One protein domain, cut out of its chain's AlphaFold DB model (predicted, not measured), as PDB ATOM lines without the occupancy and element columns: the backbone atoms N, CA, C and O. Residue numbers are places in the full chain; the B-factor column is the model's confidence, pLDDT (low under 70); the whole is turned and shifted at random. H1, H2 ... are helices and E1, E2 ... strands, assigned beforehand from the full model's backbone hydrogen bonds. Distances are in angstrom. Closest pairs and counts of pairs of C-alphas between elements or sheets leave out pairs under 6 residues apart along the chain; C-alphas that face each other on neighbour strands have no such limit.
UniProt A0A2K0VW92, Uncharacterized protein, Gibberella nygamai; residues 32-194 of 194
ATOM      1  N   PRO A  32     126.985 136.559 194.647       73.94
ATOM      2  CA  PRO A  32     128.365 136.846 194.233       73.94
ATOM      3  C   PRO A  32     128.891 135.961 193.090       73.94
ATOM      4  O   PRO A  32     129.777 136.348 192.337       73.94
ATOM      5  N   GLN A  33     128.305 134.773 192.928       77.75
ATOM      6  CA  GLN A  33     128.668 133.796 191.900       77.75
ATOM      7  C   GLN A  33     127.902 133.964 190.572       77.75
ATOM      8  O   GLN A  33     128.135 133.210 189.633       77.75
ATOM      9  N   ILE A  34     126.928 134.877 190.509       80.31
ATOM     10  CA  ILE A  34     126.008 135.029 189.367       80.31
ATOM     11  C   ILE A  34     125.916 136.484 188.919       80.31
ATOM     12  O   ILE A  34     125.879 136.762 187.723       80.31
ATOM     13  N   ASP A  35     125.826 137.406 189.869       84.25
ATOM     14  CA  ASP A  35     125.609 138.814 189.582       84.25
ATOM     15  C   ASP A  35     126.939 139.497 189.233       84.25
ATOM     16  O   ASP A  35     127.994 139.151 189.761       84.25
ATOM     17  N   LEU A  36     126.874 140.471 188.323       86.50
ATOM     18  CA  LEU A  36     128.012 141.306 187.958       86.50
ATOM     19  C   LEU A  36     128.182 142.413 188.999       86.50
ATOM     20  O   LEU A  36     127.285 143.243 189.159       86.50
ATOM     21  N   PHE A  37     129.335 142.452 189.663       85.44
ATOM     22  CA  PHE A  37     129.698 143.570 190.529       85.44
ATOM     23  C   PHE A  37     130.423 144.637 189.708       85.44
ATOM     24  O   PHE A  37     131.535 144.406 189.240       85.44
ATOM     25  N   LEU A  38     129.771 145.779 189.481       84.69
ATOM     26  CA  LEU A  38     130.277 146.827 188.599       84.69
ATOM     27  C   LEU A  38     131.007 147.917 189.390       84.69
ATOM     28  O   LEU A  38     130.432 148.550 190.273       84.69
ATOM     29  N   LEU A  39     132.260 148.154 189.026       83.62
ATOM     30  CA  LEU A  39     133.113 149.208 189.546       83.62
ATOM     31  C   LEU A  39     133.164 150.350 188.529       83.62
ATOM     32  O   LEU A  39     133.585 150.159 187.387       83.62
ATOM     33  N   ARG A  40     132.748 151.542 188.960       80.38
ATOM     34  CA  ARG A  40     132.972 152.801 188.248       80.38
ATOM     35  C   ARG A  40     134.117 153.529 188.945       80.38
ATOM     36  O   ARG A  40     133.886 154.098 190.011       80.38
ATOM     37  N   PRO A  41     135.341 153.477 188.416       67.69
ATOM     38  CA  PRO A  41     136.419 154.274 188.970       67.69
ATOM     39  C   PRO A  41     136.161 155.759 188.676       67.69
ATOM     40  O   PRO A  41     135.956 156.140 187.528       67.69
ATOM     41  N   ASP A  42     136.160 156.593 189.718       62.22
ATOM     42  CA  ASP A  42     135.976 158.050 189.592       62.22
ATOM     43  C   ASP A  42     137.242 158.761 189.059       62.22
ATOM     44  O   ASP A  42     137.200 159.945 188.721       62.22
ATOM     45  N   SER A  43     138.378 158.056 188.990       59.78
ATOM     46  CA  SER A  43     139.630 158.528 188.391       59.78
ATOM     47  C   SER A  43     140.476 157.360 187.872       59.78
ATOM     48  O   SER A  43     140.282 156.212 188.270       59.78
ATOM     49  N   THR A  44     141.469 157.660 187.029       55.22
ATOM     50  CA  THR A  44     142.496 156.696 186.592       55.22
ATOM     51  C   THR A  44     143.428 156.232 187.723       55.22
ATOM     52  O   THR A  44     144.156 155.263 187.541       55.22
ATOM     53  N   ASP A  45     143.367 156.874 188.896       55.50
ATOM     54  CA  ASP A  45     144.163 156.570 190.097       55.50
ATOM     55  C   ASP A  45     143.394 155.689 191.103       55.50
ATOM     56  O   ASP A  45     143.582 155.779 192.321       55.50
ATOM     57  N   PHE A  46     142.476 154.841 190.639       63.72
ATOM     58  CA  PHE A  46     141.742 153.957 191.543       63.72
ATOM     59  C   PHE A  46     142.653 152.827 192.042       63.72
ATOM     60  O   PHE A  46     143.131 152.005 191.284       63.72
ATOM     61  N   THR A  47     142.947 152.749 193.339       65.88
ATOM     62  CA  THR A  47     143.871 151.716 193.844       65.88
ATOM     63  C   THR A  47     143.141 150.384 194.057       65.88
ATOM     64  O   THR A  47     142.582 150.146 195.129       65.88
ATOM     65  N   ILE A  48     143.160 149.496 193.053       68.31
ATOM     66  CA  ILE A  48     142.564 148.145 193.149       68.31
ATOM     67  C   ILE A  48     143.186 147.328 194.294       68.31
ATOM     68  O   ILE A  48     142.477 146.569 194.946       68.31
ATOM     69  N   HIS A  49     144.470 147.535 194.604       63.62
ATOM     70  CA  HIS A  49     145.220 146.791 195.632       63.62
ATOM     71  C   HIS A  49     144.630 146.836 197.050       63.62
ATOM     72  O   HIS A  49     145.058 146.090 197.919       63.62
ATOM     73  N   CYS A  50     143.698 147.748 197.340       60.78
ATOM     74  CA  CYS A  50     143.040 147.790 198.647       60.78
ATOM     75  C   CYS A  50     141.794 146.897 198.726       60.78
ATOM     76  O   CYS A  50     141.264 146.690 199.818       60.78
ATOM     77  N   ILE A  51     141.295 146.422 197.584       65.00
ATOM     78  CA  ILE A  51     140.057 145.644 197.464       65.00
ATOM     79  C   ILE A  51     140.244 144.361 196.644       65.00
ATOM     80  O   ILE A  51     139.284 143.612 196.479       65.00
ATOM     81  N   ASP A  52     141.452 144.093 196.148       69.75
ATOM     82  CA  ASP A  52     141.782 142.938 195.312       69.75
ATOM     83  C   ASP A  52     141.499 141.616 196.026       69.75
ATOM     84  O   ASP A  52     140.821 140.770 195.455       69.75
ATOM     85  N   ASP A  53     141.885 141.469 197.292       68.62
ATOM     86  CA  ASP A  53     141.601 140.266 198.079       68.62
ATOM     87  C   ASP A  53     140.094 139.970 198.152       68.62
ATOM     88  O   ASP A  53     139.674 138.837 197.920       68.62
ATOM     89  N   ALA A  54     139.262 140.981 198.419       68.38
ATOM     90  CA  ALA A  54     137.809 140.806 198.491       68.38
ATOM     91  C   ALA A  54     137.208 140.486 197.111       68.38
ATOM     92  O   ALA A  54     136.355 139.610 196.971       68.38
ATOM     93  N   LEU A  55     137.673 141.176 196.069       71.62
ATOM     94  CA  LEU A  55     137.197 140.982 194.704       71.62
ATOM     95  C   LEU A  55     137.572 139.597 194.155       71.62
ATOM     96  O   LEU A  55     136.723 138.914 193.586       71.62
ATOM     97  N   CYS A  56     138.815 139.163 194.356       69.44
ATOM     98  CA  CYS A  56     139.369 137.930 193.802       69.44
ATOM     99  C   CYS A  56     138.779 136.650 194.404       69.44
ATOM    100  O   CYS A  56     138.795 135.614 193.733       69.44
ATOM    101  N   HIS A  57     138.280 136.708 195.643       68.81
ATOM    102  CA  HIS A  57     137.816 135.523 196.370       68.81
ATOM    103  C   HIS A  57     136.292 135.415 196.457       68.81
ATOM    104  O   HIS A  57     135.764 134.303 196.408       68.81
ATOM    105  N   ASP A  58     135.575 136.538 196.558       72.19
ATOM    106  CA  ASP A  58     134.140 136.493 196.856       72.19
ATOM    107  C   ASP A  58     133.255 136.552 195.605       72.19
ATOM    108  O   ASP A  58     132.131 136.040 195.629       72.19
ATOM    109  N   PHE A  59     133.746 137.117 194.495       76.31
ATOM    110  CA  PHE A  59     132.945 137.378 193.296       76.31
ATOM    111  C   PHE A  59     133.419 136.588 192.075       76.31
ATOM    112  O   PHE A  59     134.601 136.543 191.757       76.31
ATOM    113  N   ALA A  60     132.473 136.016 191.326       82.62
ATOM    114  CA  ALA A  60     132.768 135.340 190.059       82.62
ATOM    115  C   ALA A  60     132.793 136.298 188.858       82.62
ATOM    116  O   ALA A  60     133.353 135.966 187.811       82.62
ATOM    117  N   HIS A  61     132.157 137.467 188.964       86.75
ATOM    118  CA  HIS A  61     132.018 138.424 187.868       86.75
ATOM    119  C   HIS A  61     132.261 139.848 188.365       86.75
ATOM    120  O   HIS A  61     131.424 140.422 189.061       86.75
ATOM    121  N   ILE A  62     133.389 140.425 187.959       87.44
ATOM    122  CA  ILE A  62     133.773 141.797 188.297       87.44
ATOM    123  C   ILE A  62     133.776 142.609 187.011       87.44
ATOM    124  O   ILE A  62     134.425 142.226 186.040       87.44
ATOM    125  N   GLY A  63     133.033 143.707 186.990       89.50
ATOM    126  CA  GLY A  63     132.976 144.636 185.873       89.50
ATOM    127  C   GLY A  63     133.733 145.920 186.178       89.50
ATOM    128  O   GLY A  63     133.553 146.477 187.253       89.50
ATOM    129  N   PHE A  64     134.499 146.427 185.222       89.56
ATOM    130  CA  PHE A  64     135.069 147.772 185.241       89.56
ATOM    131  C   PHE A  64     134.393 148.599 184.158       89.56
ATOM    132  O   PHE A  64     134.412 148.214 182.987       89.56
ATOM    133  N   GLU A  65     133.782 149.722 184.528       91.81
ATOM    134  CA  GLU A  65     133.265 150.659 183.535       91.81
ATOM    135  C   GLU A  65     134.424 151.296 182.769       91.81
ATOM    136  O   GLU A  65     135.235 152.031 183.337       91.81
ATOM    137  N   TYR A  66     134.483 150.998 181.474       92.25
ATOM    138  CA  TYR A  66     135.517 151.489 180.581       92.25
ATOM    139  C   TYR A  66     135.401 153.006 180.417       92.25
ATOM    140  O   TYR A  66     134.319 153.514 180.111       92.25
ATOM    141  N   GLN A  67     136.520 153.711 180.579       90.44
ATOM    142  CA  GLN A  67     136.607 155.151 180.338       90.44
ATOM    143  C   GLN A  67     137.244 155.433 178.974       90.44
ATOM    144  O   GLN A  67     138.168 154.737 178.544       90.44
ATOM    145  N   SER A  68     136.744 156.448 178.268       89.62
ATOM    146  CA  SER A  68     137.123 156.709 176.873       89.62
ATOM    147  C   SER A  68     138.585 157.135 176.706       89.62
ATOM    148  O   SER A  68     139.144 156.960 175.623       89.62
ATOM    149  N   GLU A  69     139.227 157.625 177.766       91.00
ATOM    150  CA  GLU A  69     140.644 157.981 177.796       91.00
ATOM    151  C   GLU A  69     141.603 156.782 177.877       91.00
ATOM    152  O   GLU A  69     142.760 156.925 177.481       91.00
ATOM    153  N   TRP A  70     141.152 155.600 178.320       93.12
ATOM    154  CA  TRP A  70     142.043 154.451 178.543       93.12
ATOM    155  C   TRP A  70     142.686 153.943 177.251       93.12
ATOM    156  O   TRP A  70     143.882 153.671 177.212       93.12
ATOM    157  N   GLY A  71     141.919 153.861 176.164       94.38
ATOM    158  CA  GLY A  71     142.429 153.452 174.853       94.38
ATOM    159  C   GLY A  71     143.517 154.394 174.319       94.38
ATOM    160  O   GLY A  71     144.598 153.926 173.967       94.38
ATOM    161  N   PRO A  72     143.286 155.720 174.270       94.62
ATOM    162  CA  PRO A  72     144.328 156.699 173.971       94.62
ATOM    163  C   PRO A  72     145.561 156.607 174.879       94.62
ATOM    164  O   PRO A  72     146.674 156.714 174.374       94.62
ATOM    165  N   GLN A  73     145.387 156.396 176.185       94.25
ATOM    166  CA  GLN A  73     146.508 156.245 177.120       94.25
ATOM    167  C   GLN A  73     147.351 155.007 176.805       94.25
ATOM    168  O   GLN A  73     148.567 155.130 176.685       94.25
ATOM    169  N   LEU A  74     146.713 153.852 176.585       94.94
ATOM    170  CA  LEU A  74     147.398 152.623 176.178       94.94
ATOM    171  C   LEU A  74     148.146 152.816 174.853       94.94
ATOM    172  O   LEU A  74     149.291 152.402 174.708       94.94
ATOM    173  N   TYR A  75     147.527 153.509 173.895       95.12
ATOM    174  CA  TYR A  75     148.178 153.836 172.631       95.12
ATOM    175  C   TYR A  75     149.445 154.684 172.822       95.12
ATOM    176  O   TYR A  75     150.447 154.441 172.150       95.12
ATOM    177  N   GLU A  76     149.428 155.688 173.701       93.88
ATOM    178  CA  GLU A  76     150.624 156.488 173.992       93.88
ATOM    179  C   GLU A  76     151.682 155.678 174.758       93.88
ATOM    180  O   GLU A  76     152.873 155.805 174.460       93.88
ATOM    181  N   GLU A  77     151.274 154.813 175.689       92.06
ATOM    182  CA  GLU A  77     152.167 153.895 176.406       92.06
ATOM    183  C   GLU A  77     152.907 152.948 175.449       92.06
ATOM    184  O   GLU A  77     154.135 152.876 175.499       92.06
ATOM    185  N   ASP A  78     152.208 152.339 174.482       91.31
ATOM    186  CA  ASP A  78     152.805 151.495 173.430       91.31
ATOM    187  C   ASP A  78     153.904 152.227 172.629       91.31
ATOM    188  O   ASP A  78     154.792 151.610 172.028       91.31
ATOM    189  N   HIS A  79     153.862 153.564 172.604       90.44
ATOM    190  CA  HIS A  79     154.843 154.424 171.941       90.44
ATOM    191  C   HIS A  79     155.852 155.060 172.908       90.44
ATOM    192  O   HIS A  79     156.645 155.906 172.481       90.44
ATOM    193  N   ASN A  80     155.871 154.635 174.173       89.81
ATOM    194  CA  ASN A  80     156.688 155.172 175.264       89.81
ATOM    195  C   ASN A  80     156.463 156.680 175.492       89.81
ATOM    196  O   ASN A  80     157.416 157.442 175.679       89.81
ATOM    197  N   ARG A  81     155.206 157.132 175.408       87.69
ATOM    198  CA  ARG A  81     154.802 158.548 175.530       87.69
ATOM    199  C   ARG A  81     153.881 158.837 176.712       87.69
ATOM    200  O   ARG A  81     153.460 159.979 176.881       87.69
ATOM    201  N   GLY A  82     153.588 157.839 177.532       88.25
ATOM    202  CA  GLY A  82     152.720 157.962 178.694       88.25
ATOM    203  C   GLY A  82     152.621 156.643 179.447       88.25
ATOM    204  O   GLY A  82     153.371 155.714 179.160       88.25
ATOM    205  N   GLU A  83     151.685 156.597 180.385       88.12
ATOM    206  CA  GLU A  83     151.345 155.424 181.191       88.12
ATOM    207  C   GLU A  83     149.834 155.187 181.092       88.12
ATOM    208  O   GLU A  83     149.053 156.148 181.043       88.12
ATOM    209  N   CYS A  84     149.409 153.926 181.099       91.06
ATOM    210  CA  CYS A  84     148.016 153.531 181.217       91.06
ATOM    211  C   CYS A  84     147.790 152.764 182.526       91.06
ATOM    212  O   CYS A  84     147.648 151.543 182.554       91.06
ATOM    213  N   LEU A  85     147.659 153.508 183.626       88.12
ATOM    214  CA  LEU A  85     147.469 152.936 184.966       88.12
ATOM    215  C   LEU A  85     146.277 151.970 185.055       88.12
ATOM    216  O   LEU A  85     146.338 150.975 185.772       88.12
ATOM    217  N   ALA A  86     145.197 152.230 184.310       89.19
ATOM    218  CA  ALA A  86     144.052 151.325 184.253       89.19
ATOM    219  C   ALA A  86     144.427 149.962 183.648       89.19
ATOM    220  O   ALA A  86     143.964 148.929 184.131       89.19
ATOM    221  N   PHE A  87     145.273 149.946 182.613       91.38
ATOM    222  CA  PHE A  87     145.777 148.708 182.027       91.38
ATOM    223  C   PHE A  87     146.628 147.947 183.043       91.38
ATOM    224  O   PHE A  87     146.340 146.781 183.314       91.38
ATOM    225  N   ASP A  88     147.595 148.623 183.665       88.38
ATOM    226  CA  ASP A  88     148.504 148.029 184.649       88.38
ATOM    227  C   ASP A  88     147.761 147.415 185.836       88.38
ATOM    228  O   ASP A  88     148.017 146.279 186.234       88.38
ATOM    229  N   GLN A  89     146.794 148.143 186.393       85.81
ATOM    230  CA  GLN A  89     146.034 147.681 187.547       85.81
ATOM    231  C   GLN A  89     145.114 146.509 187.204       85.81
ATOM    232  O   GLN A  89     145.022 145.561 187.984       85.81
ATOM    233  N   ILE A  90     144.440 146.537 186.048       87.50
ATOM    234  CA  ILE A  90     143.568 145.434 185.620       87.50
ATOM    235  C   ILE A  90     144.405 144.200 185.258       87.50
ATOM    236  O   ILE A  90     144.009 143.080 185.587       87.50
ATOM    237  N   ALA A  91     145.569 144.386 184.632       86.25
ATOM    238  CA  ALA A  91     146.518 143.310 184.358       86.25
ATOM    239  C   ALA A  91     147.096 142.712 185.653       86.25
ATOM    240  O   ALA A  91     147.209 141.497 185.778       86.25
ATOM    241  N   CYS A  92     147.402 143.538 186.654       81.19
ATOM    242  CA  CYS A  92     147.852 143.058 187.960       81.19
ATOM    243  C   CYS A  92     146.730 142.330 188.723       81.19
ATOM    244  O   CYS A  92     146.949 141.284 189.334       81.19
ATOM    245  N   LEU A  93     145.494 142.832 188.653       79.38
ATOM    246  CA  LEU A  93     144.350 142.132 189.230       79.38
ATOM    247  C   LEU A  93     144.166 140.762 188.571       79.38
ATOM    248  O   LEU A  93     143.945 139.779 189.271       79.38
ATOM    249  N   SER A  94     144.285 140.677 187.243       74.38
ATOM    250  CA  SER A  94     144.163 139.407 186.526       74.38
ATOM    251  C   SER A  94     145.314 138.439 186.817       74.38
ATOM    252  O   SER A  94     145.103 137.235 186.744       74.38
ATOM    253  N   SER A  95     146.497 138.901 187.226       71.88
ATOM    254  CA  SER A  95     147.558 137.988 187.675       71.88
ATOM    255  C   SER A  95     147.317 137.428 189.083       71.88
ATOM    256  O   SER A  95     147.753 136.321 189.384       71.88
ATOM    257  N   ASN A  96     146.609 138.166 189.946       69.75
ATOM    258  CA  ASN A  96     146.352 137.771 191.343       69.75
ATOM    259  C   ASN A  96     144.994 137.073 191.538       69.75
ATOM    260  O   ASN A  96     144.735 136.436 192.561       69.75
ATOM    261  N   ALA A  97     144.107 137.200 190.556       67.12
ATOM    262  CA  ALA A  97     142.755 136.683 190.592       67.12
ATOM    263  C   ALA A  97     142.720 135.169 190.373       67.12
ATOM    264  O   ALA A  97     143.120 134.654 189.331       67.12
ATOM    265  N   THR A  98     142.173 134.431 191.339       66.06
ATOM    266  CA  THR A  98     142.036 132.979 191.193       66.06
ATOM    267  C   THR A  98     140.881 132.642 190.258       66.06
ATOM    268  O   THR A  98     141.075 131.881 189.308       66.06
ATOM    269  N   TRP A  99     139.675 133.153 190.528       65.31
ATOM    270  CA  TRP A  99     138.429 132.661 189.921       65.31
ATOM    271  C   TRP A  99     137.528 133.683 189.174       65.31
ATOM    272  O   TRP A  99     136.619 133.216 188.477       65.31
ATOM    273  N   PRO A 100     137.690 135.025 189.246       74.25
ATOM    274  CA  PRO A 100     136.734 135.929 188.611       74.25
ATOM    275  C   PRO A 100     136.894 136.017 187.087       74.25
ATOM    276  O   PRO A 100     137.989 136.094 186.534       74.25
ATOM    277  N   CYS A 101     135.759 136.112 186.396       84.88
ATOM    278  CA  CYS A 101     135.699 136.724 185.075       84.88
ATOM    279  C   CYS A 101     135.765 138.243 185.249       84.88
ATOM    280  O   CYS A 101     134.894 138.830 185.901       84.88
ATOM    281  N   ILE A 102     136.770 138.862 184.638       89.12
ATOM    282  CA  ILE A 102     136.935 140.310 184.594       89.12
ATOM    283  C   ILE A 102     136.276 140.815 183.309       89.12
ATOM    284  O   ILE A 102     136.592 140.372 182.204       89.12
ATOM    285  N   TRP A 103     135.338 141.742 183.458       92.50
ATOM    286  CA  TRP A 103     134.564 142.324 182.371       92.50
ATOM    287  C   TRP A 103     134.909 143.802 182.230       92.50
ATOM    288  O   TRP A 103     134.689 144.583 183.147       92.50
ATOM    289  N   LEU A 104     135.380 144.224 181.066       94.25
ATOM    290  CA  LEU A 104     135.330 145.631 180.683       94.25
ATOM    291  C   LEU A 104     133.910 145.943 180.223       94.25
ATOM    292  O   LEU A 104     133.354 145.197 179.420       94.25
ATOM    293  N   VAL A 105     133.310 147.016 180.721       94.75
ATOM    294  CA  VAL A 105     131.941 147.409 180.375       94.75
ATOM    295  C   VAL A 105     131.985 148.728 179.638       94.75
ATOM    296  O   VAL A 105     132.192 149.774 180.246       94.75
ATOM    297  N   ASP A 106     131.790 148.673 178.325       95.19
ATOM    298  CA  ASP A 106     131.804 149.852 177.475       95.19
ATOM    299  C   ASP A 106     130.378 150.248 177.078       95.19
ATOM    300  O   ASP A 106     129.731 149.647 176.215       95.19
ATOM    301  N   TYR A 107     129.882 151.308 177.712       92.88
ATOM    302  CA  TYR A 107     128.578 151.887 177.405       92.88
ATOM    303  C   TYR A 107     128.550 152.696 176.107       92.88
ATOM    304  O   TYR A 107     127.461 153.053 175.647       92.88
ATOM    305  N   ASN A 108     129.705 152.978 175.510       94.81
ATOM    306  CA  ASN A 108     129.813 153.563 174.185       94.81
ATOM    307  C   ASN A 108     129.668 152.500 173.082       94.81
ATOM    308  O   ASN A 108     129.303 152.830 171.955       94.81
ATOM    309  N   LEU A 109     129.889 151.222 173.404       95.56
ATOM    310  CA  LEU A 109     129.800 150.113 172.460       95.56
ATOM    311  C   LEU A 109     128.392 149.502 172.442       95.56
ATOM    312  O   LEU A 109     127.972 148.777 173.349       95.56
ATOM    313  N   LYS A 110     127.652 149.782 171.374       95.25
ATOM    314  CA  LYS A 110     126.257 149.383 171.201       95.25
ATOM    315  C   LYS A 110     126.119 148.305 170.133       95.25
ATOM    316  O   LYS A 110     126.804 148.320 169.114       95.25
ATOM    317  N   ARG A 111     125.198 147.369 170.340       93.38
ATOM    318  CA  ARG A 111     124.855 146.370 169.327       93.38
ATOM    319  C   ARG A 111     124.077 147.000 168.168       93.38
ATOM    320  O   ARG A 111     123.109 147.732 168.370       93.38
ATOM    321  N   ASN A 112     124.478 146.659 166.951       90.81
ATOM    322  CA  ASN A 112     123.801 147.047 165.720       90.81
ATOM    323  C   ASN A 112     122.436 146.341 165.603       90.81
ATOM    324  O   ASN A 112     122.317 145.149 165.894       90.81
ATOM    325  N   SER A 113     121.417 147.037 165.092       86.88
ATOM    326  CA  SER A 113     120.079 146.480 164.843       86.88
ATOM    327  C   SER A 113     120.057 145.320 163.841       86.88
ATOM    328  O   SER A 113     119.122 144.525 163.847       86.88
ATOM    329  N   ASN A 114     121.070 145.216 162.976       86.25
ATOM    330  CA  ASN A 114     121.201 144.136 161.994       86.25
ATOM    331  C   ASN A 114     121.915 142.894 162.553       86.25
ATOM    332  O   ASN A 114     122.122 141.922 161.825       86.25
ATOM    333  N   ALA A 115     122.338 142.923 163.820       88.31
ATOM    334  CA  ALA A 115     123.000 141.792 164.448       88.31
ATOM    335  C   ALA A 115     122.037 140.601 164.604       88.31
ATOM    336  O   ALA A 115     120.864 140.793 164.932       88.31
ATOM    337  N   PRO A 116     122.514 139.352 164.445       87.19
ATOM    338  CA  PRO A 116     121.693 138.182 164.727       87.19
ATOM    339  C   PRO A 116     121.259 138.168 166.205       87.19
ATOM    340  O   PRO A 116     121.943 138.768 167.046       87.19
ATOM    341  N   PRO A 117     120.170 137.462 166.560       84.44
ATOM    342  CA  PRO A 117     119.726 137.339 167.946       84.44
ATOM    343  C   PRO A 117     120.844 136.870 168.883       84.44
ATOM    344  O   PRO A 117     121.592 135.940 168.569       84.44
ATOM    345  N   TYR A 118     120.959 137.511 170.046       79.94
ATOM    346  CA  TYR A 118     121.963 137.146 171.040       79.94
ATOM    347  C   TYR A 118     121.424 136.144 172.056       79.94
ATOM    348  O   TYR A 118     120.659 136.492 172.962       79.94
ATOM    349  N   ASN A 119     121.883 134.903 171.921       77.38
ATOM    350  CA  ASN A 119     121.433 133.783 172.750       77.38
ATOM    351  C   ASN A 119     122.451 133.374 173.822       77.38
ATOM    352  O   ASN A 119     122.191 132.459 174.600       77.38
ATOM    353  N   ARG A 120     123.618 134.026 173.869       74.44
ATOM    354  CA  ARG A 120     124.549 133.879 174.992       74.44
ATOM    355  C   ARG A 120     124.010 134.760 176.132       74.44
ATOM    356  O   ARG A 120     123.379 135.783 175.867       74.44
ATOM    357  N   GLY A 121     124.134 134.325 177.383       79.50
ATOM    358  CA  GLY A 121     123.600 135.058 178.540       79.50
ATOM    359  C   GLY A 121     124.073 136.519 178.603       79.50
ATOM    360  O   GLY A 121     124.939 136.945 177.843       79.50
ATOM    361  N   GLY A 122     123.500 137.310 179.501       86.31
ATOM    362  CA  GLY A 122     123.901 138.702 179.679       86.31
ATOM    363  C   GLY A 122     123.598 139.191 181.082       86.31
ATOM    364  O   GLY A 122     122.889 138.523 181.837       86.31
ATOM    365  N   PHE A 123     124.126 140.363 181.396       89.38
ATOM    366  CA  PHE A 123     123.852 141.057 182.646       89.38
ATOM    367  C   PHE A 123     122.856 142.187 182.391       89.38
ATOM    368  O   PHE A 123     122.711 142.662 181.265       89.38
ATOM    369  N   TYR A 124     122.155 142.615 183.433       85.25
ATOM    370  CA  TYR A 124     121.227 143.738 183.362       85.25
ATOM    371  C   TYR A 124     121.749 144.856 184.253       85.25
ATOM    372  O   TYR A 124     122.029 144.625 185.426       85.25
ATOM    373  N   ALA A 125     121.885 146.049 183.683       82.25
ATOM    374  CA  ALA A 125     122.333 147.242 184.386       82.25
ATOM    375  C   ALA A 125     121.419 148.408 183.993       82.25
ATOM    376  O   ALA A 125     121.487 148.919 182.875       82.25
ATOM    377  N   GLY A 126     120.520 148.792 184.904       78.56
ATOM    378  CA  GLY A 126     119.503 149.811 184.635       78.56
ATOM    379  C   GLY A 126     118.547 149.396 183.514       78.56
ATOM    380  O   GLY A 126     117.911 148.347 183.588       78.56
ATOM    381  N   ASP A 127     118.450 150.225 182.476       82.00
ATOM    382  CA  ASP A 127     117.623 150.016 181.280       82.00
ATOM    383  C   ASP A 127     118.350 149.254 180.155       82.00
ATOM    384  O   ASP A 127     117.822 149.110 179.048       82.00
ATOM    385  N   ARG A 128     119.566 148.763 180.419       85.44
ATOM    386  CA  ARG A 128     120.428 148.131 179.416       85.44
ATOM    387  C   ARG A 128     120.641 146.657 179.705       85.44
ATOM    388  O   ARG A 128     120.891 146.244 180.841       85.44
ATOM    389  N   ARG A 129     120.638 145.865 178.631       91.44
ATOM    390  CA  ARG A 129     121.152 144.496 178.645       91.44
ATOM    391  C   ARG A 129     122.611 144.522 178.199       91.44
ATOM    392  O   ARG A 129     122.902 144.815 177.041       91.44
ATOM    393  N   LEU A 130     123.515 144.198 179.115       93.50
ATOM    394  CA  LEU A 130     124.942 144.043 178.853       93.50
ATOM    395  C   LEU A 130     125.214 142.657 178.269       93.50
ATOM    396  O   LEU A 130     124.752 141.638 178.792       93.50
ATOM    397  N   MET A 131     125.966 142.609 177.179       92.81
ATOM    398  CA  MET A 131     126.208 141.391 176.414       92.81
ATOM    399  C   MET A 131     127.672 141.277 176.035       92.81
ATOM    400  O   MET A 131     128.302 142.256 175.636       92.81
ATOM    401  N   ARG A 132     128.195 140.052 176.107       93.44
ATOM    402  CA  ARG A 132     129.584 139.778 175.761       93.44
ATOM    403  C   ARG A 132     129.841 140.031 174.279       93.44
ATOM    404  O   ARG A 132     129.178 139.456 173.411       93.44
ATOM    405  N   VAL A 133     130.858 140.840 174.032       93.12
ATOM    406  CA  VAL A 133     131.450 141.100 172.727       93.12
ATOM    407  C   VAL A 133     132.474 140.008 172.462       93.12
ATOM    408  O   VAL A 133     133.348 139.747 173.291       93.12
ATOM    409  N   ASP A 134     132.357 139.343 171.318       90.94
ATOM    410  CA  ASP A 134     133.374 138.398 170.860       90.94
ATOM    411  C   ASP A 134     134.472 139.188 170.141       90.94
ATOM    412  O   ASP A 134     134.497 139.291 168.919       90.94
ATOM    413  N   PHE A 135     135.305 139.880 170.922       89.25
ATOM    414  CA  PHE A 135     136.280 140.824 170.376       89.25
ATOM    415  C   PHE A 135     137.441 140.128 169.664       89.25
ATOM    416  O   PHE A 135     138.092 140.760 168.851       89.25
ATOM    417  N   LEU A 136     137.680 138.834 169.882       88.81
ATOM    418  CA  LEU A 136     138.721 138.084 169.167       88.81
ATOM    419  C   LEU A 136     138.286 137.643 167.764       88.81
ATOM    420  O   LEU A 136     139.134 137.351 166.927       88.81
ATOM    421  N   ASP A 137     136.982 137.622 167.496       88.62
ATOM    422  CA  ASP A 137     136.420 137.280 166.193       88.62
ATOM    423  C   ASP A 137     136.087 138.554 165.403       88.62
ATOM    424  O   ASP A 137     135.108 139.248 165.693       88.62
ATOM    425  N   GLU A 138     136.894 138.866 164.385       84.75
ATOM    426  CA  GLU A 138     136.699 140.036 163.514       84.75
ATOM    427  C   GLU A 138     135.294 140.081 162.896       84.75
ATOM    428  O   GLU A 138     134.684 141.151 162.806       84.75
ATOM    429  N   ASP A 139     134.735 138.923 162.534       86.00
ATOM    430  CA  ASP A 139     133.401 138.828 161.945       86.00
ATOM    431  C   ASP A 139     132.301 139.192 162.942       86.00
ATOM    432  O   ASP A 139     131.251 139.707 162.552       86.00
ATOM    433  N   SER A 140     132.529 138.956 164.231       85.69
ATOM    434  CA  SER A 140     131.597 139.330 165.290       85.69
ATOM    435  C   SER A 140     131.650 140.825 165.615       85.69
ATOM    436  O   SER A 140     130.638 141.380 166.055       85.69
ATOM    437  N   ARG A 141     132.772 141.512 165.348       88.56
ATOM    438  CA  ARG A 141     132.928 142.959 165.610       88.56
ATOM    439  C   ARG A 141     131.997 143.824 164.765       88.56
ATOM    440  O   ARG A 141     131.530 144.845 165.252       88.56
ATOM    441  N   LYS A 142     131.644 143.398 163.545       90.62
ATOM    442  CA  LYS A 142     130.742 144.151 162.640       90.62
ATOM    443  C   LYS A 142     129.325 144.361 163.186       90.62
ATOM    444  O   LYS A 142     128.565 145.168 162.658       90.62
ATOM    445  N   TYR A 143     128.953 143.610 164.221       92.56
ATOM    446  CA  TYR A 143     127.668 143.728 164.903       92.56
ATOM    447  C   TYR A 143     127.671 144.756 166.034       92.56
ATOM    448  O   TYR A 143     126.656 144.900 166.713       92.56
ATOM    449  N   TRP A 144     128.785 145.453 166.235       94.12
ATOM    450  CA  TRP A 144     128.956 146.458 167.268       94.12
ATOM    451  C   TRP A 144     129.354 147.788 166.641       94.12
ATOM    452  O   TRP A 144     130.134 147.840 165.692       94.12
ATOM    453  N   GLU A 145     128.792 148.864 167.170       94.56
ATOM    454  CA  GLU A 145     129.065 150.230 166.752       94.56
ATOM    455  C   GLU A 145     129.349 151.097 167.974       94.56
ATOM    456  O   GLU A 145     128.740 150.927 169.034       94.56
ATOM    457  N   TYR A 146     130.280 152.031 167.821       95.06
ATOM    458  CA  TYR A 146     130.511 153.063 168.818       95.06
ATOM    459  C   TYR A 146     129.498 154.194 168.625       95.06
ATOM    460  O   TYR A 146     129.313 154.669 167.504       95.06
ATOM    461  N   ILE A 147     128.843 154.626 169.705       94.56
ATOM    462  CA  ILE A 147     127.911 155.766 169.680       94.56
ATOM    463  C   ILE A 147     128.696 157.056 169.424       94.56
ATOM    464  O   ILE A 147     128.353 157.842 168.544       94.56
ATOM    465  N   GLU A 148     129.771 157.235 170.184       94.06
ATOM    466  CA  GLU A 148     130.792 158.255 170.003       94.06
ATOM    467  C   GLU A 148     132.000 157.618 169.309       94.06
ATOM    468  O   GLU A 148     132.572 156.667 169.847       94.06
ATOM    469  N   PRO A 149     132.404 158.093 168.120       91.69
ATOM    470  CA  PRO A 149     133.513 157.500 167.384       91.69
ATOM    471  C   PRO A 149     134.809 157.450 168.198       91.69
ATOM    472  O   PRO A 149     135.126 158.370 168.950       91.69
ATOM    473  N   VAL A 150     135.597 156.397 167.975       92.69
ATOM    474  CA  VAL A 150     136.955 156.282 168.525       92.69
ATOM    475  C   VAL A 150     137.803 157.479 168.054       92.69
ATOM    476  O   VAL A 150     137.696 157.853 166.879       92.69
ATOM    477  N   PRO A 151     138.649 158.082 168.916       89.00
ATOM    478  CA  PRO A 151     139.456 159.247 168.554       89.00
ATOM    479  C   PRO A 151     140.276 159.028 167.278       89.00
ATOM    480  O   PRO A 151     140.980 158.028 167.142       89.00
ATOM    481  N   ASP A 152     140.161 159.967 166.336       92.06
ATOM    482  CA  ASP A 152     140.791 159.940 165.005       92.06
ATOM    483  C   ASP A 152     140.461 158.696 164.149       92.06
ATOM    484  O   ASP A 152     141.074 158.480 163.105       92.06
ATOM    485  N   GLY A 153     139.496 157.869 164.571       89.00
ATOM    486  CA  GLY A 153     139.210 156.565 163.969       89.00
ATOM    487  C   GLY A 153     140.303 155.513 164.195       89.00
ATOM    488  O   GLY A 153     140.279 154.470 163.543       89.00
ATOM    489  N   GLU A 154     141.262 155.766 165.090       94.44
ATOM    490  CA  GLU A 154     142.385 154.863 165.348       94.44
ATOM    491  C   GLU A 154     141.934 153.666 166.191       94.44
ATOM    492  O   GLU A 154     141.657 153.798 167.383       94.44
ATOM    493  N   TYR A 155     141.895 152.474 165.588       93.12
ATOM    494  CA  TYR A 155     141.474 151.237 166.253       93.12
ATOM    495  C   TYR A 155     142.245 150.965 167.548       93.12
ATOM    496  O   TYR A 155     141.653 150.513 168.528       93.12
ATOM    497  N   ARG A 156     143.544 151.278 167.592       95.12
ATOM    498  CA  ARG A 156     144.368 151.060 168.789       95.12
ATOM    499  C   ARG A 156     143.976 151.935 169.982       95.12
ATOM    500  O   ARG A 156     144.389 151.655 171.097       95.12
ATOM    501  N   LYS A 157     143.144 152.957 169.769       96.06
ATOM    502  CA  LYS A 157     142.558 153.785 170.833       96.06
ATOM    503  C   LYS A 157     141.174 153.289 171.282       96.06
ATOM    504  O   LYS A 157     140.489 153.982 172.030       96.06
ATOM    505  N   SER A 158     140.717 152.131 170.800       95.94
ATOM    506  CA  SER A 158     139.382 151.589 171.078       95.94
ATOM    507  C   SER A 158     139.352 150.648 172.288       95.94
ATOM    508  O   SER A 158     140.352 150.015 172.628       95.94
ATOM    509  N   SER A 159     138.171 150.480 172.889       96.19
ATOM    510  CA  SER A 159     137.940 149.484 173.948       96.19
ATOM    511  C   SER A 159     138.115 148.040 173.470       96.19
ATOM    512  O   SER A 159     138.510 147.181 174.254       96.19
ATOM    513  N   LEU A 160     137.864 147.766 172.182       95.88
ATOM    514  CA  LEU A 160     138.129 146.466 171.564       95.88
ATOM    515  C   LEU A 160     139.623 146.139 171.618       95.88
ATOM    516  O   LEU A 160     139.993 145.076 172.109       95.88
ATOM    517  N   TYR A 161     140.472 147.072 171.179       95.19
ATOM    518  CA  TYR A 161     141.921 146.894 171.239       95.19
ATOM    519  C   TYR A 161     142.423 146.796 172.680       95.19
ATOM    520  O   TYR A 161     143.238 145.936 172.992       95.19
ATOM    521  N   PHE A 162     141.891 147.622 173.582       95.81
ATOM    522  CA  PHE A 162     142.240 147.561 175.000       95.81
ATOM    523  C   PHE A 162     141.948 146.174 175.606       95.81
ATOM    524  O   PHE A 162     142.804 145.581 176.265       95.81
ATOM    525  N   ALA A 163     140.764 145.615 175.325       95.25
ATOM    526  CA  ALA A 163     140.382 144.270 175.756       95.25
ATOM    527  C   ALA A 163     141.283 143.179 175.148       95.25
ATOM    528  O   ALA A 163     141.672 142.240 175.843       95.25
ATOM    529  N   GLU A 164     141.643 143.308 173.867       94.69
ATOM    530  CA  GLU A 164     142.588 142.408 173.197       94.69
ATOM    531  C   GLU A 164     143.974 142.434 173.829       94.69
ATOM    532  O   GLU A 164     144.578 141.377 174.018       94.69
ATOM    533  N   SER A 165     144.482 143.623 174.147       94.31
ATOM    534  CA  SER A 165     145.794 143.799 174.765       94.31
ATOM    535  C   SER A 165     145.830 143.194 176.167       94.31
ATOM    536  O   SER A 165     146.776 142.474 176.486       94.31
ATOM    537  N   LEU A 166     144.772 143.372 176.968       92.44
ATOM    538  CA  LEU A 166     144.655 142.714 178.274       92.44
ATOM    539  C   LEU A 166     144.569 141.191 178.139       92.44
ATOM    540  O   LEU A 166     145.262 140.470 178.854       92.44
ATOM    541  N   HIS A 167     143.762 140.691 177.198       90.94
ATOM    542  CA  HIS A 167     143.677 139.256 176.929       90.94
ATOM    543  C   HIS A 167     145.035 138.679 176.508       90.94
ATOM    544  O   HIS A 167     145.428 137.624 176.996       90.94
ATOM    545  N   ARG A 168     145.787 139.379 175.651       90.06
ATOM    546  CA  ARG A 168     147.125 138.952 175.223       90.06
ATOM    547  C   ARG A 168     148.132 138.963 176.370       90.06
ATOM    548  O   ARG A 168     148.906 138.019 176.477       90.06
ATOM    549  N   SER A 169     148.118 140.007 177.199       87.38
ATOM    550  CA  SER A 169     148.962 140.098 178.398       87.38
ATOM    551  C   SER A 169     148.725 138.893 179.313       87.38
ATOM    552  O   SER A 169     149.665 138.202 179.699       87.38
ATOM    553  N   TYR A 170     147.453 138.556 179.537       82.44
ATOM    554  CA  TYR A 170     147.060 137.382 180.307       82.44
ATOM    555  C   TYR A 170     147.522 136.054 179.672       82.44
ATOM    556  O   TYR A 170     148.116 135.210 180.345       82.44
ATOM    557  N   GLU A 171     147.293 135.859 178.371       83.69
ATOM    558  CA  GLU A 171     147.730 134.642 177.672       83.69
ATOM    559  C   GLU A 171     149.254 134.464 177.713       83.69
ATOM    560  O   GLU A 171     149.729 133.337 177.852       83.69
ATOM    561  N   GLN A 172     150.018 135.559 177.644       83.19
ATOM    562  CA  GLN A 172     151.475 135.529 177.773       83.19
ATOM    563  C   GLN A 172     151.902 135.069 179.174       83.19
ATOM    564  O   GLN A 172     152.693 134.133 179.282       83.19
ATOM    565  N   MET A 173     151.319 135.638 180.236       76.81
ATOM    566  CA  MET A 173     151.594 135.201 181.614       76.81
ATOM    567  C   MET A 173     151.304 133.709 181.811       76.81
ATOM    568  O   MET A 173     152.090 132.997 182.429       76.81
ATOM    569  N   ARG A 174     150.209 133.205 181.232       75.44
ATOM    570  CA  ARG A 174     149.835 131.785 181.320       75.44
ATOM    571  C   ARG A 174     150.844 130.854 180.638       75.44
ATOM    572  O   ARG A 174     151.013 129.714 181.070       75.44
ATOM    573  N   VAL A 175     151.484 131.306 179.560       79.50
ATOM    574  CA  VAL A 175     152.564 130.558 178.893       79.50
ATOM    575  C   VAL A 175     153.826 130.541 179.754       79.50
ATOM    576  O   VAL A 175     154.489 129.505 179.824       79.50
ATOM    577  N   ASP A 176     154.137 131.657 180.410       77.88
ATOM    578  CA  ASP A 176     155.345 131.811 181.223       77.88
ATOM    579  C   ASP A 176     155.236 131.083 182.580       77.88
ATOM    580  O   ASP A 176     156.229 130.538 183.068       77.88
ATOM    581  N   GLU A 177     154.029 130.974 183.149       74.62
ATOM    582  CA  GLU A 177     153.747 130.295 184.425       74.62
ATOM    583  C   GLU A 177     152.605 129.259 184.316       74.62
ATOM    584  O   GLU A 177     151.523 129.436 184.875       74.62
ATOM    585  N   PRO A 178     152.812 128.116 183.641       65.06
ATOM    586  CA  PRO A 178     151.738 127.159 183.345       65.06
ATOM    587  C   PRO A 178     151.186 126.404 184.570       65.06
ATOM    588  O   PRO A 178     150.133 125.775 184.475       65.06
ATOM    589  N   GLU A 179     151.890 126.429 185.709       62.69
ATOM    590  CA  GLU A 179     151.446 125.820 186.977       62.69
ATOM    591  C   GLU A 179     150.593 126.769 187.837       62.69
ATOM    592  O   GLU A 179     150.040 126.352 188.859       62.69
ATOM    593  N   ALA A 180     150.455 128.031 187.423       62.38
ATOM    594  CA  ALA A 180     149.547 128.979 188.040       62.38
ATOM    595  C   ALA A 180     148.102 128.450 187.981       62.38
ATOM    596  O   ALA A 180     147.535 128.225 186.913       62.38
ATOM    597  N   LEU A 181     147.466 128.294 189.146       55.34
ATOM    598  CA  LEU A 181     146.045 127.928 189.266       55.34
ATOM    599  C   LEU A 181     145.091 129.071 188.854       55.34
ATOM    600  O   LEU A 181     143.873 128.917 188.948       55.34
ATOM    601  N   PHE A 182     145.635 130.214 188.430       59.94
ATOM    602  CA  PHE A 182     144.910 131.437 188.099       59.94
ATOM    603  C   PHE A 182     144.347 131.340 186.677       59.94
ATOM    604  O   PHE A 182     145.097 131.317 185.702       59.94
ATOM    605  N   ASN A 183     143.016 131.282 186.541       61.41
ATOM    606  CA  ASN A 183     142.368 131.284 185.223       61.41
ATOM    607  C   ASN A 183     141.316 132.395 185.042       61.41
ATOM    608  O   ASN A 183     140.200 132.111 184.586       61.41
ATOM    609  N   PRO A 184     141.608 133.659 185.418       69.81
ATOM    610  CA  PRO A 184     140.683 134.743 185.162       69.81
ATOM    611  C   PRO A 184     140.570 134.967 183.662       69.81
ATOM    612  O   PRO A 184     141.539 134.955 182.910       69.81
ATOM    613  N   SER A 185     139.341 135.165 183.213       80.19
ATOM    614  CA  SER A 185     139.070 135.474 181.816       80.19
ATOM    615  C   SER A 185     138.796 136.960 181.663       80.19
ATOM    616  O   SER A 185     137.967 137.504 182.395       80.19
ATOM    617  N   ILE A 186     139.450 137.588 180.686       88.50
ATOM    618  CA  ILE A 186     139.175 138.970 180.286       88.50
ATOM    619  C   ILE A 186     138.103 138.963 179.205       88.50
ATOM    620  O   ILE A 186     138.237 138.319 178.161       88.50
ATOM    621  N   TYR A 187     137.035 139.709 179.454       92.44
ATOM    622  CA  TYR A 187     135.922 139.857 178.539       92.44
ATOM    623  C   TYR A 187     135.535 141.323 178.355       92.44
ATOM    624  O   TYR A 187     135.817 142.165 179.199       92.44
ATOM    625  N   LEU A 188     134.831 141.616 177.263       95.31
ATOM    626  CA  LEU A 188     134.243 142.923 176.992       95.31
ATOM    627  C   LEU A 188     132.719 142.787 176.932       95.31
ATOM    628  O   LEU A 188     132.196 141.864 176.302       95.31
ATOM    629  N   LEU A 189     132.012 143.704 177.582       95.81
ATOM    630  CA  LEU A 189     130.569 143.876 177.530       95.81
ATOM    631  C   LEU A 189     130.256 145.168 176.777       95.81
ATOM    632  O   LEU A 189     130.689 146.244 177.179       95.81
ATOM    633  N   GLY A 190     129.464 145.047 175.718       95.06
ATOM    634  CA  GLY A 190     128.714 146.159 175.141       95.06
ATOM    635  C   GLY A 190     127.250 146.049 175.557       95.06
ATOM    636  O   GLY A 190     126.886 145.191 176.371       95.06
ATOM    637  N   TRP A 191     126.378 146.870 174.979       94.25
ATOM    638  CA  TRP A 191     124.966 146.887 175.366       94.25
ATOM    639  C   TRP A 191     123.980 146.875 174.197       94.25
ATOM    640  O   TRP A 191     124.301 147.223 173.059       94.25
ATOM    641  N   ASP A 192     122.749 146.479 174.509       89.75
ATOM    642  CA  ASP A 192     121.568 146.614 173.654       89.75
ATOM    643  C   ASP A 192     120.369 147.073 174.489       89.75
ATOM    644  O   ASP A 192     120.367 146.955 175.724       89.75
ATOM    645  N   LYS A 193     119.370 147.647 173.815       78.38
ATOM    646  CA  LYS A 193     118.117 148.044 174.454       78.38
ATOM    647  C   LYS A 193     117.342 146.798 174.867       78.38
ATOM    648  O   LYS A 193     117.334 145.797 174.151       78.38
ATOM    649  N   TYR A 194     116.721 146.880 176.038       58.16
ATOM    650  CA  TYR A 194     115.735 145.901 176.478       58.16
ATOM    651  C   TYR A 194     114.413 146.071 175.724       58.16
ATOM    652  O   TYR A 194     114.024 147.240 175.480       58.16
TER     653      TYR A 194
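AT A GLANCE: This is residues 32 to 194 of the 194 residues of an uncharacterized protein of Gibberella nygamai (UniProt A0A2K0VW92). What does this domain look like? A strongly twisted, branched sheet of seven strands has two helices, H3 and H5, packed over part of it and touching each other, with H5 running along E7. H1 only grazes the sheet, while H2 and H4 lie off it, H2 packed on the residues 159 to 162 of H5. What is it made of? The printed part has 163 residues, with five named helices and seven named strands, which follow each other along the chain as E1, H1, E2, H2, H3, E3, E4, E5, H4, E6, H5 and E7; the class is mixed, helices and strands, and some neighbour strands are parallel, others antiparallel. It is compact, with a radius of gyration of the C-alphas of 15.5 A and spans of 42 by 40 by 32 A.

HOW THE PARTS SIT: How does the sheet begin? Edge strand E1, residues 37 to 39, is parallel to E2, residues 61 to 65, with N 39 and O 63 within hydrogen-bond range at 2.8 A. On the other side of E2, E3, residues 101 to 111, is parallel too, with N 64 and O 103 at 2.8 A. With H1, residues 52 to 58, and with H2, residues 70 to 78, and H3, residues 85 to 96, these make two strand-helix-strand units, parallel neighbours joined through helices, E1 H1 E2 and E2 H2 H3 E3, both right-handed crossovers. How does it go on? E3 bends by 95 degrees at residue 108 and pairs antiparallel with edge strand E6, residues 144 to 146 (N 110 and O 145, 2.8 A), and parallel with E7, residues 185 to 193 (N 189 and O 104, 2.7 A). E5, residues 128 to 133, is antiparallel to E7 (N 133 and O 188, 2.8 A) and forms a hairpin with edge strand E4, residues 122 to 125 (N 130 and O 123, 2.8 A). Where are the helices? H5, residues 159 to 176, is over E7 at a height over the sheet of 10.1 A, along it at 8 degrees on the local plane, and touches H3, closest C-alphas Ala 91 and Leu 166, 6.4 A. H4, residues 138 to 141, touches no helix and is too short for an O i to N i+4 pair; in H1, H2, H3 and H5 every such pair is within hydrogen-bond range.

IN THESE COORDINATES: Where do the ends lie? E1 begins at C-alpha 37 (129.698, 143.570, 190.529), and E7 ends at C-alpha 193 (118.117, 148.044, 174.454). Which elements are long? H5 spans 25.8 A, E7 25.5 A, E3 21.4 A and H3 16.5 A.

THE WHOLE: How large is it? The two C-alphas farthest apart, those of Ser 113 and Glu 179, are 43.6 A apart, and the printed part has no cut. Which links are long? Those from E1 to H1 and from E6 to H5 have 12 residues each. Where is confidence low? Residues 41 to 54, 56 to 57, 96 to 99, 178 to 184 and 194 have a pLDDT under 70, against a mean of 84.0 for the printed part.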